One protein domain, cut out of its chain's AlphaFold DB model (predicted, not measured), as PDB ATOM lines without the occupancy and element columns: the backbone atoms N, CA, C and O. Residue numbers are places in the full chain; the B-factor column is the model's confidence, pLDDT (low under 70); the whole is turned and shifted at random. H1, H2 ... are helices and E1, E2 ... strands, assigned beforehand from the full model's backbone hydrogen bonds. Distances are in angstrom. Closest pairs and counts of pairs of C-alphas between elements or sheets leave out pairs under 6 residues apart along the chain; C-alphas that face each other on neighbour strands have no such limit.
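Overview. This is residues 114 to 196 of the 312 residues of a protein of Ajellomyces capsulatus (strain NAm1 / WU24) (UniProt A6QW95). The helix H1 packs on strand E4 of the hairpin E4 E5, and these three make one half of the domain along its longest axis. Towards the other end lie two more small sheets, apart from each other: the three-strand sheet E1 E2 E3, which leads straight into H1, and the hairpin E6 E7, which follows E5 after a long link. The printed part has 83 residues with one named helix and seven named strands, in the order E1 E2 E3 H1 E4 E5 E6 E7, and each of the three sheets is antiparallel. The class is mixed, helices and strands, with 40 residues, under half, in named elements. The whole is compact, with a radius of gyration of the C-alphas of 12.4 A and spans of 35 by 24 by 17 A.

Arrangement. E1, residues 114 to 116, E2, residues 119 to 122, and E3, residues 125 to 127, form a meander, each strand the antiparallel neighbour of the one before. Across the hairpin E1 and E2, N 119 and O 116 are 2.9 A apart, within hydrogen-bond range; across the hairpin E2 and E3, N 122 and O 125 are also 2.9 A apart. The pairing is staggered: E2 pairs with E1 over residues 119 to 120 and with E3 over 120 to 122. H1, residues 129 to 141, is only just not on this sheet, with 4 pairs of C-alphas within 10 A. In H1, 6 of 9 O i to N i+4 pairs are within hydrogen-bond range. H1 and E4, residues 155 to 159, have 6 pairs of C-alphas within 8 A; the closest are those of Cys 133 and Cys 158, 5.7 A apart. H1 and E5, residues 169 to 174, are near each other, with 5 pairs within 10 A. E4 and E5 form a hairpin, with N 156 and O 173 2.8 A apart. Residues 147 to 148 pair with residues 158 to 159 of E4, antiparallel. E6, residues 186 to 188, and E7, residues 191 to 193, form a hairpin, with N 188 and O 191 2.8 A apart. E5 and E6 are only just apart, their closest C-alphas 8.3 A from each other.

Along the chain. E1 begins at C-alpha 114, (109.177, 59.355, -17.680). H1 measures 17.4 A from C-alpha 129, (98.241, 50.817, -17.680), to C-alpha 141. E4 is 13.1 A long, E5 12.5 A and E2 9.4 A. E7 ends at C-alpha 193, (108.996, 41.189, -25.174).

Size, cuts and confidence. The two C-alphas farthest apart, those of Gly 142 and Ser 196, are 38.4 A from each other. The links H1 to E4 and E5 to E6 are long. The printed part has no cut, and no printed residue is under 70 in pLDDT.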
ATOM      1  N   SER A 114     110.127  58.630 -18.527       94.75
ATOM      2  CA  SER A 114     109.177  59.355 -17.680       94.75
ATOM      3  C   SER A 114     108.722  60.639 -18.367       94.75
ATOM      4  O   SER A 114     109.543  61.449 -18.796       94.75
ATOM      5  N   CYS A 115     107.412  60.848 -18.415       95.25
ATOM      6  CA  CYS A 115     106.793  62.023 -19.030       95.25
ATOM      7  C   CYS A 115     105.975  62.860 -18.030       95.25
ATOM      8  O   CYS A 115     105.187  63.718 -18.427       95.25
ATOM      9  N   GLY A 116     106.193  62.640 -16.726       93.25
ATOM     10  CA  GLY A 116     105.547  63.363 -15.625       93.25
ATOM     11  C   GLY A 116     104.396  62.591 -14.972       93.25
ATOM     12  O   GLY A 116     103.852  61.651 -15.543       93.25
ATOM     13  N   ASN A 117     104.028  62.976 -13.744       91.81
ATOM     14  CA  ASN A 117     102.900  62.405 -12.984       91.81
ATOM     15  C   ASN A 117     102.928  60.870 -12.818       91.81
ATOM     16  O   ASN A 117     101.881  60.230 -12.781       91.81
ATOM     17  N   GLY A 118     104.121  60.270 -12.749       89.00
ATOM     18  CA  GLY A 118     104.278  58.812 -12.656       89.00
ATOM     19  C   GLY A 118     103.938  58.049 -13.944       89.00
ATOM     20  O   GLY A 118     103.812  56.829 -13.906       89.00
ATOM     21  N   LEU A 119     103.780  58.747 -15.071       94.75
ATOM     22  CA  LEU A 119     103.518  58.163 -16.384       94.75
ATOM     23  C   LEU A 119     104.816  57.953 -17.163       94.75
ATOM     24  O   LEU A 119     105.835  58.601 -16.900       94.75
ATOM     25  N   ALA A 120     104.748  57.081 -18.164       94.69
ATOM     26  CA  ALA A 120     105.860  56.799 -19.052       94.69
ATOM     27  C   ALA A 120     105.427  56.791 -20.522       94.69
ATOM     28  O   ALA A 120     104.259  56.562 -20.845       94.69
ATOM     29  N   CYS A 121     106.379  57.037 -21.416       96.12
ATOM     30  CA  CYS A 121     106.152  56.955 -22.848       96.12
ATOM     31  C   CYS A 121     105.874  55.509 -23.272       96.12
ATOM     32  O   CYS A 121     106.585  54.591 -22.867       96.12
ATOM     33  N   ALA A 122     104.843  55.310 -24.083       95.06
ATOM     34  CA  ALA A 122     104.574  54.063 -24.787       95.06
ATOM     35  C   ALA A 122     104.026  54.411 -26.173       95.06
ATOM     36  O   ALA A 122     102.972  55.043 -26.271       95.06
ATOM     37  N   SER A 123     104.754  54.056 -27.234       91.62
ATOM     38  CA  SER A 123     104.393  54.369 -28.628       91.62
ATOM     39  C   SER A 123     104.045  55.850 -28.844       91.62
ATOM     40  O   SER A 123     102.989  56.180 -29.383       91.62
ATOM     41  N   GLY A 124     104.891  56.753 -28.335       92.50
ATOM     42  CA  GLY A 124     104.693  58.205 -28.471       92.50
ATOM     43  C   GLY A 124     103.655  58.813 -27.528       92.50
ATOM     44  O   GLY A 124     103.521  60.031 -27.459       92.50
ATOM     45  N   GLN A 125     102.951  58.003 -26.731       93.25
ATOM     46  CA  GLN A 125     101.943  58.491 -25.789       93.25
ATOM     47  C   GLN A 125     102.459  58.495 -24.353       93.25
ATOM     48  O   GLN A 125     103.012  57.511 -23.870       93.25
ATOM     49  N   CYS A 126     102.214  59.592 -23.636       95.25
ATOM     50  CA  CYS A 126     102.481  59.675 -22.203       95.25
ATOM     51  C   CYS A 126     101.358  59.006 -21.411       95.25
ATOM     52  O   CYS A 126     100.284  59.588 -21.219       95.25
ATOM     53  N   THR A 127     101.579  57.766 -20.980       95.06
ATOM     54  CA  THR A 127     100.500  56.917 -20.479       95.06
ATOM     55  C   THR A 127     100.938  55.972 -19.359       95.06
ATOM     56  O   THR A 127     102.089  55.939 -18.930       95.06
ATOM     57  N   SER A 128      99.975  55.227 -18.834       94.62
ATOM     58  CA  SER A 128     100.160  54.124 -17.894       94.62
ATOM     59  C   SER A 128      99.117  53.049 -18.187       94.62
ATOM     60  O   SER A 128      98.196  53.266 -18.977       94.62
ATOM     61  N   ARG A 129      99.242  51.885 -17.548       93.81
ATOM     62  CA  ARG A 129      98.241  50.817 -17.680       93.81
ATOM     63  C   ARG A 129      96.866  51.301 -17.202       93.81
ATOM     64  O   ARG A 129      95.879  51.161 -17.920       93.81
ATOM     65  N   ASP A 130      96.824  52.001 -16.071       93.88
ATOM     66  CA  ASP A 130      95.589  52.597 -15.547       93.88
ATOM     67  C   ASP A 130      95.017  53.657 -16.485       93.88
ATOM     68  O   ASP A 130      93.825  53.638 -16.779       93.88
ATOM     69  N   ARG A 131      95.861  54.537 -17.041       93.19
ATOM     70  CA  ARG A 131      95.406  55.575 -17.974       93.19
ATOM     71  C   ARG A 131      94.832  54.980 -19.261       93.19
ATOM     72  O   ARG A 131      93.853  55.499 -19.793       93.19
ATOM     73  N   GLN A 132      95.389  53.868 -19.738       92.94
ATOM     74  CA  GLN A 132      94.829  53.132 -20.873       92.94
ATOM     75  C   GLN A 132      93.462  52.517 -20.536       92.94
ATOM     76  O   GLN A 132      92.556  52.586 -21.365       92.94
ATOM     77  N   CYS A 133      93.267  51.999 -19.318       92.56
ATOM     78  CA  CYS A 133      91.949  51.567 -18.844       92.56
ATOM     79  C   CYS A 133      90.951  52.732 -18.753       92.56
ATOM     80  O   CYS A 133      89.842  52.621 -19.276       92.56
ATOM     81  N   GLN A 134      91.365  53.868 -18.184       91.12
ATOM     82  CA  GLN A 134      90.560  55.093 -18.041       91.12
ATOM     83  C   GLN A 134      90.071  55.633 -19.372       91.12
ATOM     84  O   GLN A 134      88.888  55.913 -19.534       91.12
ATOM     85  N   MET A 135      90.954  55.708 -20.361       86.62
ATOM     86  CA  MET A 135      90.586  56.181 -21.693       86.62
ATOM     87  C   MET A 135      89.502  55.323 -22.357       86.62
ATOM     88  O   MET A 135      88.764  55.821 -23.205       86.62
ATOM     89  N   LEU A 136      89.398  54.043 -21.998       84.94
ATOM     90  CA  LEU A 136      88.515  53.096 -22.674       84.94
ATOM     91  C   LEU A 136      87.261  52.800 -21.877       84.94
ATOM     92  O   LEU A 136      86.158  53.057 -22.356       84.94
ATOM     93  N   MET A 137      87.421  52.303 -20.657       83.62
ATOM     94  CA  MET A 137      86.293  52.034 -19.778       83.62
ATOM     95  C   MET A 137      85.675  53.314 -19.246       83.62
ATOM     96  O   MET A 137      84.472  53.331 -19.022       83.62
ATOM     97  N   GLY A 138      86.440  54.395 -19.097       74.25
ATOM     98  CA  GLY A 138      85.876  55.660 -18.644       74.25
ATOM     99  C   GLY A 138      84.853  56.234 -19.618       74.25
ATOM    100  O   GLY A 138      83.807  56.724 -19.199       74.25
ATOM    101  N   SER A 139      85.078  56.049 -20.924       73.06
ATOM    102  CA  SER A 139      84.082  56.379 -21.953       73.06
ATOM    103  C   SER A 139      82.835  55.485 -21.900       73.06
ATOM    104  O   SER A 139      81.751  55.923 -22.273       73.06
ATOM    105  N   LEU A 140      82.982  54.246 -21.417       75.06
ATOM    106  CA  LEU A 140      81.926  53.233 -21.381       75.06
ATOM    107  C   LEU A 140      81.076  53.305 -20.102       75.06
ATOM    108  O   LEU A 140      79.880  53.039 -20.140       75.06
ATOM    109  N   LEU A 141      81.705  53.641 -18.972       80.38
ATOM    110  CA  LEU A 141      81.111  53.654 -17.633       80.38
ATOM    111  C   LEU A 141      80.848  55.072 -17.101       80.38
ATOM    112  O   LEU A 141      80.255  55.218 -16.039       80.38
ATOM    113  N   GLY A 142      81.276  56.117 -17.819       72.06
ATOM    114  CA  GLY A 142      81.060  57.511 -17.420       72.06
ATOM    115  C   GLY A 142      81.903  57.958 -16.219       72.06
ATOM    116  O   GLY A 142      81.496  58.866 -15.497       72.06
ATOM    117  N   GLY A 143      83.060  57.327 -15.994       74.06
ATOM    118  CA  GLY A 143      83.943  57.577 -14.848       74.06
ATOM    119  C   GLY A 143      85.426  57.643 -15.226       74.06
ATOM    120  O   GLY A 143      85.799  57.380 -16.361       74.06
ATOM    121  N   ASN A 144      86.291  57.999 -14.276       82.25
ATOM    122  CA  ASN A 144      87.756  58.009 -14.452       82.25
ATOM    123  C   ASN A 144      88.469  57.175 -13.366       82.25
ATOM    124  O   ASN A 144      89.641  57.371 -13.063       82.25
ATOM    125  N   ASP A 145      87.729  56.272 -12.728       87.44
ATOM    126  CA  ASP A 145      88.161  55.467 -11.584       87.44
ATOM    127  C   ASP A 145      88.576  54.041 -11.980       87.44
ATOM    128  O   ASP A 145      88.797  53.183 -11.126       87.44
ATOM    129  N   THR A 146      88.680  53.773 -13.281       90.81
ATOM    130  CA  THR A 146      89.087  52.463 -13.784       90.81
ATOM    131  C   THR A 146      90.598  52.284 -13.672       90.81
ATOM    132  O   THR A 146      91.352  53.230 -13.899       90.81
ATOM    133  N   TYR A 147      91.043  51.064 -13.406       92.69
ATOM    134  CA  TYR A 147      92.453  50.722 -13.222       92.69
ATOM    135  C   TYR A 147      92.776  49.364 -13.851       92.69
ATOM    136  O   TYR A 147      91.880  48.575 -14.165       92.69
ATOM    137  N   SER A 148      94.065  49.104 -14.060       94.25
ATOM    138  CA  SER A 148      94.569  47.852 -14.621       94.25
ATOM    139  C   SER A 148      94.508  46.727 -13.591       94.25
ATOM    140  O   SER A 148      94.974  46.880 -12.466       94.25
ATOM    141  N   CYS A 149      93.981  45.569 -13.989       92.88
ATOM    142  CA  CYS A 149      93.917  44.390 -13.120       92.88
ATOM    143  C   CYS A 149      95.247  43.646 -12.993       92.88
ATOM    144  O   CYS A 149      95.478  42.950 -12.006       92.88
ATOM    145  N   ASP A 150      96.098  43.742 -14.012       89.19
ATOM    146  CA  ASP A 150      97.376  43.045 -14.059       89.19
ATOM    147  C   ASP A 150      98.509  43.985 -14.477       89.19
ATOM    148  O   ASP A 150      98.289  44.967 -15.188       89.19
ATOM    149  N   ASP A 151      99.727  43.674 -14.045       88.12
ATOM    150  CA  ASP A 151     100.971  44.375 -14.384       88.12
ATOM    151  C   ASP A 151     101.905  43.529 -15.269       88.12
ATOM    152  O   ASP A 151     103.008  43.951 -15.617       88.12
ATOM    153  N   ARG A 152     101.469  42.321 -15.652       89.25
ATOM    154  CA  ARG A 152     102.335  41.298 -16.261       89.25
ATOM    155  C   ARG A 152     102.046  41.049 -17.721       89.25
ATOM    156  O   ARG A 152     102.977  40.779 -18.478       89.25
ATOM    157  N   THR A 153     100.774  41.076 -18.096       92.31
ATOM    158  CA  THR A 153     100.328  40.690 -19.430       92.31
ATOM    159  C   THR A 153     100.206  41.918 -20.319       92.31
ATOM    160  O   THR A 153     100.255  43.058 -19.857       92.31
ATOM    161  N   CYS A 154     100.071  41.692 -21.618       94.88
ATOM    162  CA  CYS A 154      99.837  42.763 -22.581       94.88
ATOM    163  C   CYS A 154      98.388  42.818 -23.054       94.88
ATOM    164  O   CYS A 154      98.057  43.642 -23.901       94.88
ATOM    165  N   THR A 155      97.521  41.992 -22.472       93.69
ATOM    166  CA  THR A 155      96.083  42.043 -22.694       93.69
ATOM    167  C   THR A 155      95.481  43.126 -21.814       93.69
ATOM    168  O   THR A 155      95.741  43.184 -20.617       93.69
ATOM    169  N   LEU A 156      94.665  43.985 -22.412       92.19
ATOM    170  CA  LEU A 156      94.024  45.088 -21.720       92.19
ATOM    171  C   LEU A 156      92.895  44.562 -20.822       92.19
ATOM    172  O   LEU A 156      91.774  44.319 -21.284       92.19
ATOM    173  N   THR A 157      93.215  44.395 -19.540       93.38
ATOM    174  CA  THR A 157      92.292  43.915 -18.511       93.38
ATOM    175  C   THR A 157      92.109  44.981 -17.443       93.38
ATOM    176  O   THR A 157      93.064  45.382 -16.777       93.38
ATOM    177  N   CYS A 158      90.871  45.430 -17.274       93.50
ATOM    178  CA  CYS A 158      90.548  46.601 -16.471       93.50
ATOM    179  C   CYS A 158      89.429  46.295 -15.465       93.50
ATOM    180  O   CYS A 158      88.580  45.428 -15.697       93.50
ATOM    181  N   SER A 159      89.415  47.030 -14.356       92.50
ATOM    182  CA  SER A 159      88.330  47.032 -13.372       92.50
ATOM    183  C   SER A 159      87.927  48.466 -13.026       92.50
ATOM    184  O   SER A 159      88.614  49.417 -13.392       92.50
ATOM    185  N   SER A 160      86.797  48.625 -12.343       91.69
ATOM    186  CA  SER A 160      86.291  49.891 -11.805       91.69
ATOM    187  C   SER A 160      85.520  49.601 -10.514       91.69
ATOM    188  O   SER A 160      84.895  48.543 -10.420       91.69
ATOM    189  N   PRO A 161      85.493  50.534  -9.549       89.25
ATOM    190  CA  PRO A 161      84.579  50.504  -8.404       89.25
ATOM    191  C   PRO A 161      83.096  50.320  -8.759       89.25
ATOM    192  O   PRO A 161      82.330  49.838  -7.930       89.25
ATOM    193  N   SER A 162      82.685  50.689  -9.977       87.44
ATOM    194  CA  SER A 162      81.310  50.494 -10.461       87.44
ATOM    195  C   SER A 162      80.999  49.040 -10.846       87.44
ATOM    196  O   SER A 162      79.837  48.689 -11.053       87.44
ATOM    197  N   LEU A 163      82.023  48.188 -10.968       86.62
ATOM    198  CA  LEU A 163      81.875  46.755 -11.210       86.62
ATOM    199  C   LEU A 163      81.813  45.983  -9.884       86.62
ATOM    200  O   LEU A 163      82.306  46.464  -8.861       86.62
ATOM    201  N   PRO A 164      81.257  44.756  -9.876       89.50
ATOM    202  CA  PRO A 164      81.294  43.914  -8.689       89.50
ATOM    203  C   PRO A 164      82.739  43.695  -8.206       89.50
ATOM    204  O   PRO A 164      83.656  43.585  -9.031       89.50
ATOM    205  N   PRO A 165      82.961  43.585  -6.886       88.06
ATOM    206  CA  PRO A 165      84.297  43.412  -6.331       88.06
ATOM    207  C   PRO A 165      84.989  42.182  -6.933       88.06
ATOM    208  O   PRO A 165      84.352  41.162  -7.189       88.06
ATOM    209  N   ASN A 166      86.303  42.289  -7.155       84.69
ATOM    210  CA  ASN A 166      87.139  41.268  -7.802       84.69
ATOM    211  C   ASN A 166      86.755  40.925  -9.255       84.69
ATOM    212  O   ASN A 166      87.154  39.879  -9.764       84.69
ATOM    213  N   THR A 167      86.010  41.795  -9.944       91.00
ATOM    214  CA  THR A 167      85.693  41.605 -11.365       91.00
ATOM    215  C   THR A 167      86.718  42.312 -12.239       91.00
ATOM    216  O   THR A 167      86.900  43.526 -12.141       91.00
ATOM    217  N   CYS A 168      87.342  41.556 -13.137       92.00
ATOM    218  CA  CYS A 168      88.262  42.060 -14.148       92.00
ATOM    219  C   CYS A 168      87.716  41.762 -15.542       92.00
ATOM    220  O   CYS A 168      87.457  40.608 -15.879       92.00
ATOM    221  N   SER A 169      87.530  42.808 -16.347       89.75
ATOM    222  CA  SER A 169      86.998  42.696 -17.706       89.75
ATOM    223  C   SER A 169      88.127  42.831 -18.720       89.75
ATOM    224  O   SER A 169      88.806  43.857 -18.771       89.75
ATOM    225  N   SER A 170      88.319  41.799 -19.541       90.31
ATOM    226  CA  SER A 170      89.196  41.886 -20.708       90.31
ATOM    227  C   SER A 170      88.447  42.556 -21.852       90.31
ATOM    228  O   SER A 170      87.347  42.140 -22.213       90.31
ATOM    229  N   LEU A 171      89.042  43.589 -22.442       85.12
ATOM    230  CA  LEU A 171      88.398  44.379 -23.494       85.12
ATOM    231  C   LEU A 171      88.693  43.861 -24.911       85.12
ATOM    232  O   LEU A 171      88.464  44.588 -25.873       85.12
ATOM    233  N   ASN A 172      89.210  42.631 -25.050       86.00
ATOM    234  CA  ASN A 172      89.645  42.018 -26.318       86.00
ATOM    235  C   ASN A 172      90.581  42.927 -27.140       86.00
ATOM    236  O   ASN A 172      90.466  43.077 -28.357       86.00
ATOM    237  N   GLN A 173      91.457  43.625 -26.430       89.69
ATOM    238  CA  GLN A 173      92.414  44.585 -26.955       89.69
ATOM    239  C   GLN A 173      93.710  44.430 -26.164       89.69
ATOM    240  O   GLN A 173      93.704  43.874 -25.065       89.69
ATOM    241  N   ASN A 174      94.810  44.934 -26.706       92.56
ATOM    242  CA  ASN A 174      96.096  44.920 -26.025       92.56
ATOM    243  C   ASN A 174      96.423  46.303 -25.462       92.56
ATOM    244  O   ASN A 174      95.932  47.319 -25.964       92.56
ATOM    245  N   PHE A 175      97.263  46.331 -24.431       93.62
ATOM    246  CA  PHE A 175      97.978  47.545 -24.061       93.62
ATOM    247  C   PHE A 175      98.825  48.025 -25.246       93.62
ATOM    248  O   PHE A 175      99.283  47.215 -26.056       93.62
ATOM    249  N   LEU A 176      99.029  49.340 -25.337       93.69
ATOM    250  CA  LEU A 176      99.885  49.965 -26.340       93.69
ATOM    251  C   LEU A 176     101.276  49.331 -26.330       93.69
ATOM    252  O   LEU A 176     101.822  49.020 -25.262       93.69
ATOM    253  N   ASP A 177     101.867  49.193 -27.513       93.62
ATOM    254  CA  ASP A 177     103.263  48.789 -27.628       93.62
ATOM    255  C   ASP A 177     104.145  49.759 -26.818       93.62
ATOM    256  O   ASP A 177     103.861  50.956 -26.718       93.62
ATOM    257  N   GLY A 178     105.171  49.232 -26.157       92.88
ATOM    258  CA  GLY A 178     106.004  50.001 -25.231       92.88
ATOM    259  C   GLY A 178     105.494  50.043 -23.788       92.88
ATOM    260  O   GLY A 178     106.266  50.367 -22.882       92.88
ATOM    261  N   THR A 179     104.240  49.650 -23.533       94.62
ATOM    262  CA  THR A 179     103.693  49.585 -22.168       94.62
ATOM    263  C   THR A 179     104.486  48.580 -21.323       94.62
ATOM    264  O   THR A 179     104.714  47.460 -21.788       94.62
ATOM    265  N   PRO A 180     104.896  48.928 -20.088       92.44
ATOM    266  CA  PRO A 180     105.601  48.000 -19.208       92.44
ATOM    267  C   PRO A 180     104.799  46.722 -18.924       92.44
ATOM    268  O   PRO A 180     103.583  46.768 -18.700       92.44
ATOM    269  N   CYS A 181     105.500  45.591 -18.912       92.38
ATOM    270  CA  CYS A 181     104.979  44.271 -18.558       92.38
ATOM    271  C   CYS A 181     106.006  43.498 -17.709       92.38
ATOM    272  O   CYS A 181     106.986  44.070 -17.222       92.38
ATOM    273  N   THR A 182     105.779  42.197 -17.495       88.69
ATOM    274  CA  THR A 182     106.558  41.392 -16.543       88.69
ATOM    275  C   THR A 182     108.077  41.464 -16.763       88.69
ATOM    276  O   THR A 182     108.568  41.519 -17.892       88.69
ATOM    277  N   ALA A 183     108.838  41.415 -15.664       84.88
ATOM    278  CA  ALA A 183     110.300  41.301 -15.662       84.88
ATOM    279  C   ALA A 183     111.050  42.374 -16.490       84.88
ATOM    280  O   ALA A 183     112.045  42.085 -17.164       84.88
ATOM    281  N   GLY A 184     110.565  43.622 -16.454       82.69
ATOM    282  CA  GLY A 184     111.156  44.747 -17.191       82.69
ATOM    283  C   GLY A 184     110.967  44.664 -18.711       82.69
ATOM    284  O   GLY A 184     111.650  45.377 -19.454       82.69
ATOM    285  N   GLY A 185     110.077  43.778 -19.167       91.19
ATOM    286  CA  GLY A 185     109.651  43.691 -20.553       91.19
ATOM    287  C   GLY A 185     108.719  44.834 -20.946       91.19
ATOM    288  O   GLY A 185     108.253  45.618 -20.112       91.19
ATOM    289  N   ARG A 186     108.433  44.917 -22.242       92.56
ATOM    290  CA  ARG A 186     107.441  45.834 -22.806       92.56
ATOM    291  C   ARG A 186     106.529  45.107 -23.778       92.56
ATOM    292  O   ARG A 186     106.941  44.154 -24.436       92.56
ATOM    293  N   CYS A 187     105.296  45.573 -23.864       94.62
ATOM    294  CA  CYS A 187     104.330  45.035 -24.801       94.62
ATOM    295  C   CYS A 187     104.738  45.321 -26.241       94.62
ATOM    296  O   CYS A 187     105.176  46.424 -26.562       94.62
ATOM    297  N   LYS A 188     104.590  44.311 -27.093       93.50
ATOM    298  CA  LYS A 188     104.740  44.417 -28.536       93.50
ATOM    299  C   LYS A 188     103.797  43.433 -29.209       93.50
ATOM    300  O   LYS A 188     103.888  42.230 -28.974       93.50
ATOM    301  N   ASN A 189     102.864  43.933 -30.013       89.50
ATOM    302  CA  ASN A 189     101.829  43.127 -30.671       89.50
ATOM    303  C   ASN A 189     101.057  42.211 -29.693       89.50
ATOM    304  O   ASN A 189     100.730  41.072 -30.019       89.50
ATOM    305  N   GLY A 190     100.794  42.685 -28.470       90.25
ATOM    306  CA  GLY A 190     100.099  41.901 -27.438       90.25
ATOM    307  C   GLY A 190     100.944  40.846 -26.720       90.25
ATOM    308  O   GLY A 190     100.420  40.136 -25.865       90.25
ATOM    309  N   VAL A 191     102.244  40.760 -27.008       92.44
ATOM    310  CA  VAL A 191     103.189  39.869 -26.323       92.44
ATOM    311  C   VAL A 191     104.163  40.700 -25.491       92.44
ATOM    312  O   VAL A 191     104.584  41.777 -25.901       92.44
ATOM    313  N   CYS A 192     104.522  40.215 -24.302       92.94
ATOM    314  CA  CYS A 192     105.553  40.850 -23.485       92.94
ATOM    315  C   CYS A 192     106.940  40.457 -24.013       92.94
ATOM    316  O   CYS A 192     107.364  39.312 -23.855       92.94
ATOM    317  N   GLU A 193     107.646  41.393 -24.647       92.81
ATOM    318  CA  GLU A 193     108.996  41.189 -25.174       92.81
ATOM    319  C   GLU A 193     110.058  41.832 -24.278       92.81
ATOM    320  O   GLU A 193     109.825  42.812 -23.571       92.81
ATOM    321  N   GLY A 194     111.277  41.291 -24.320       86.56
ATOM    322  CA  GLY A 194     112.405  41.863 -23.584       86.56
ATOM    323  C   GLY A 194     112.354  41.638 -22.069       86.56
ATOM    324  O   GLY A 194     113.121  42.267 -21.346       86.56
ATOM    325  N   SER A 195     111.519  40.724 -21.581       82.88
ATOM    326  CA  SER A 195     111.582  40.245 -20.200       82.88
ATOM    327  C   SER A 195     112.922  39.549 -19.943       82.88
ATOM    328  O   SER A 195     113.308  38.641 -20.683       82.88
ATOM    329  N   SER A 196     113.654  39.948 -18.905       80.75
ATOM    330  CA  SER A 196     114.818  39.188 -18.438       80.75
ATOM    331  C   SER A 196     115.049  39.401 -16.951       80.75
ATOM    332  O   SER A 196     114.828  40.494 -16.444       80.75
TER     333      SER A 196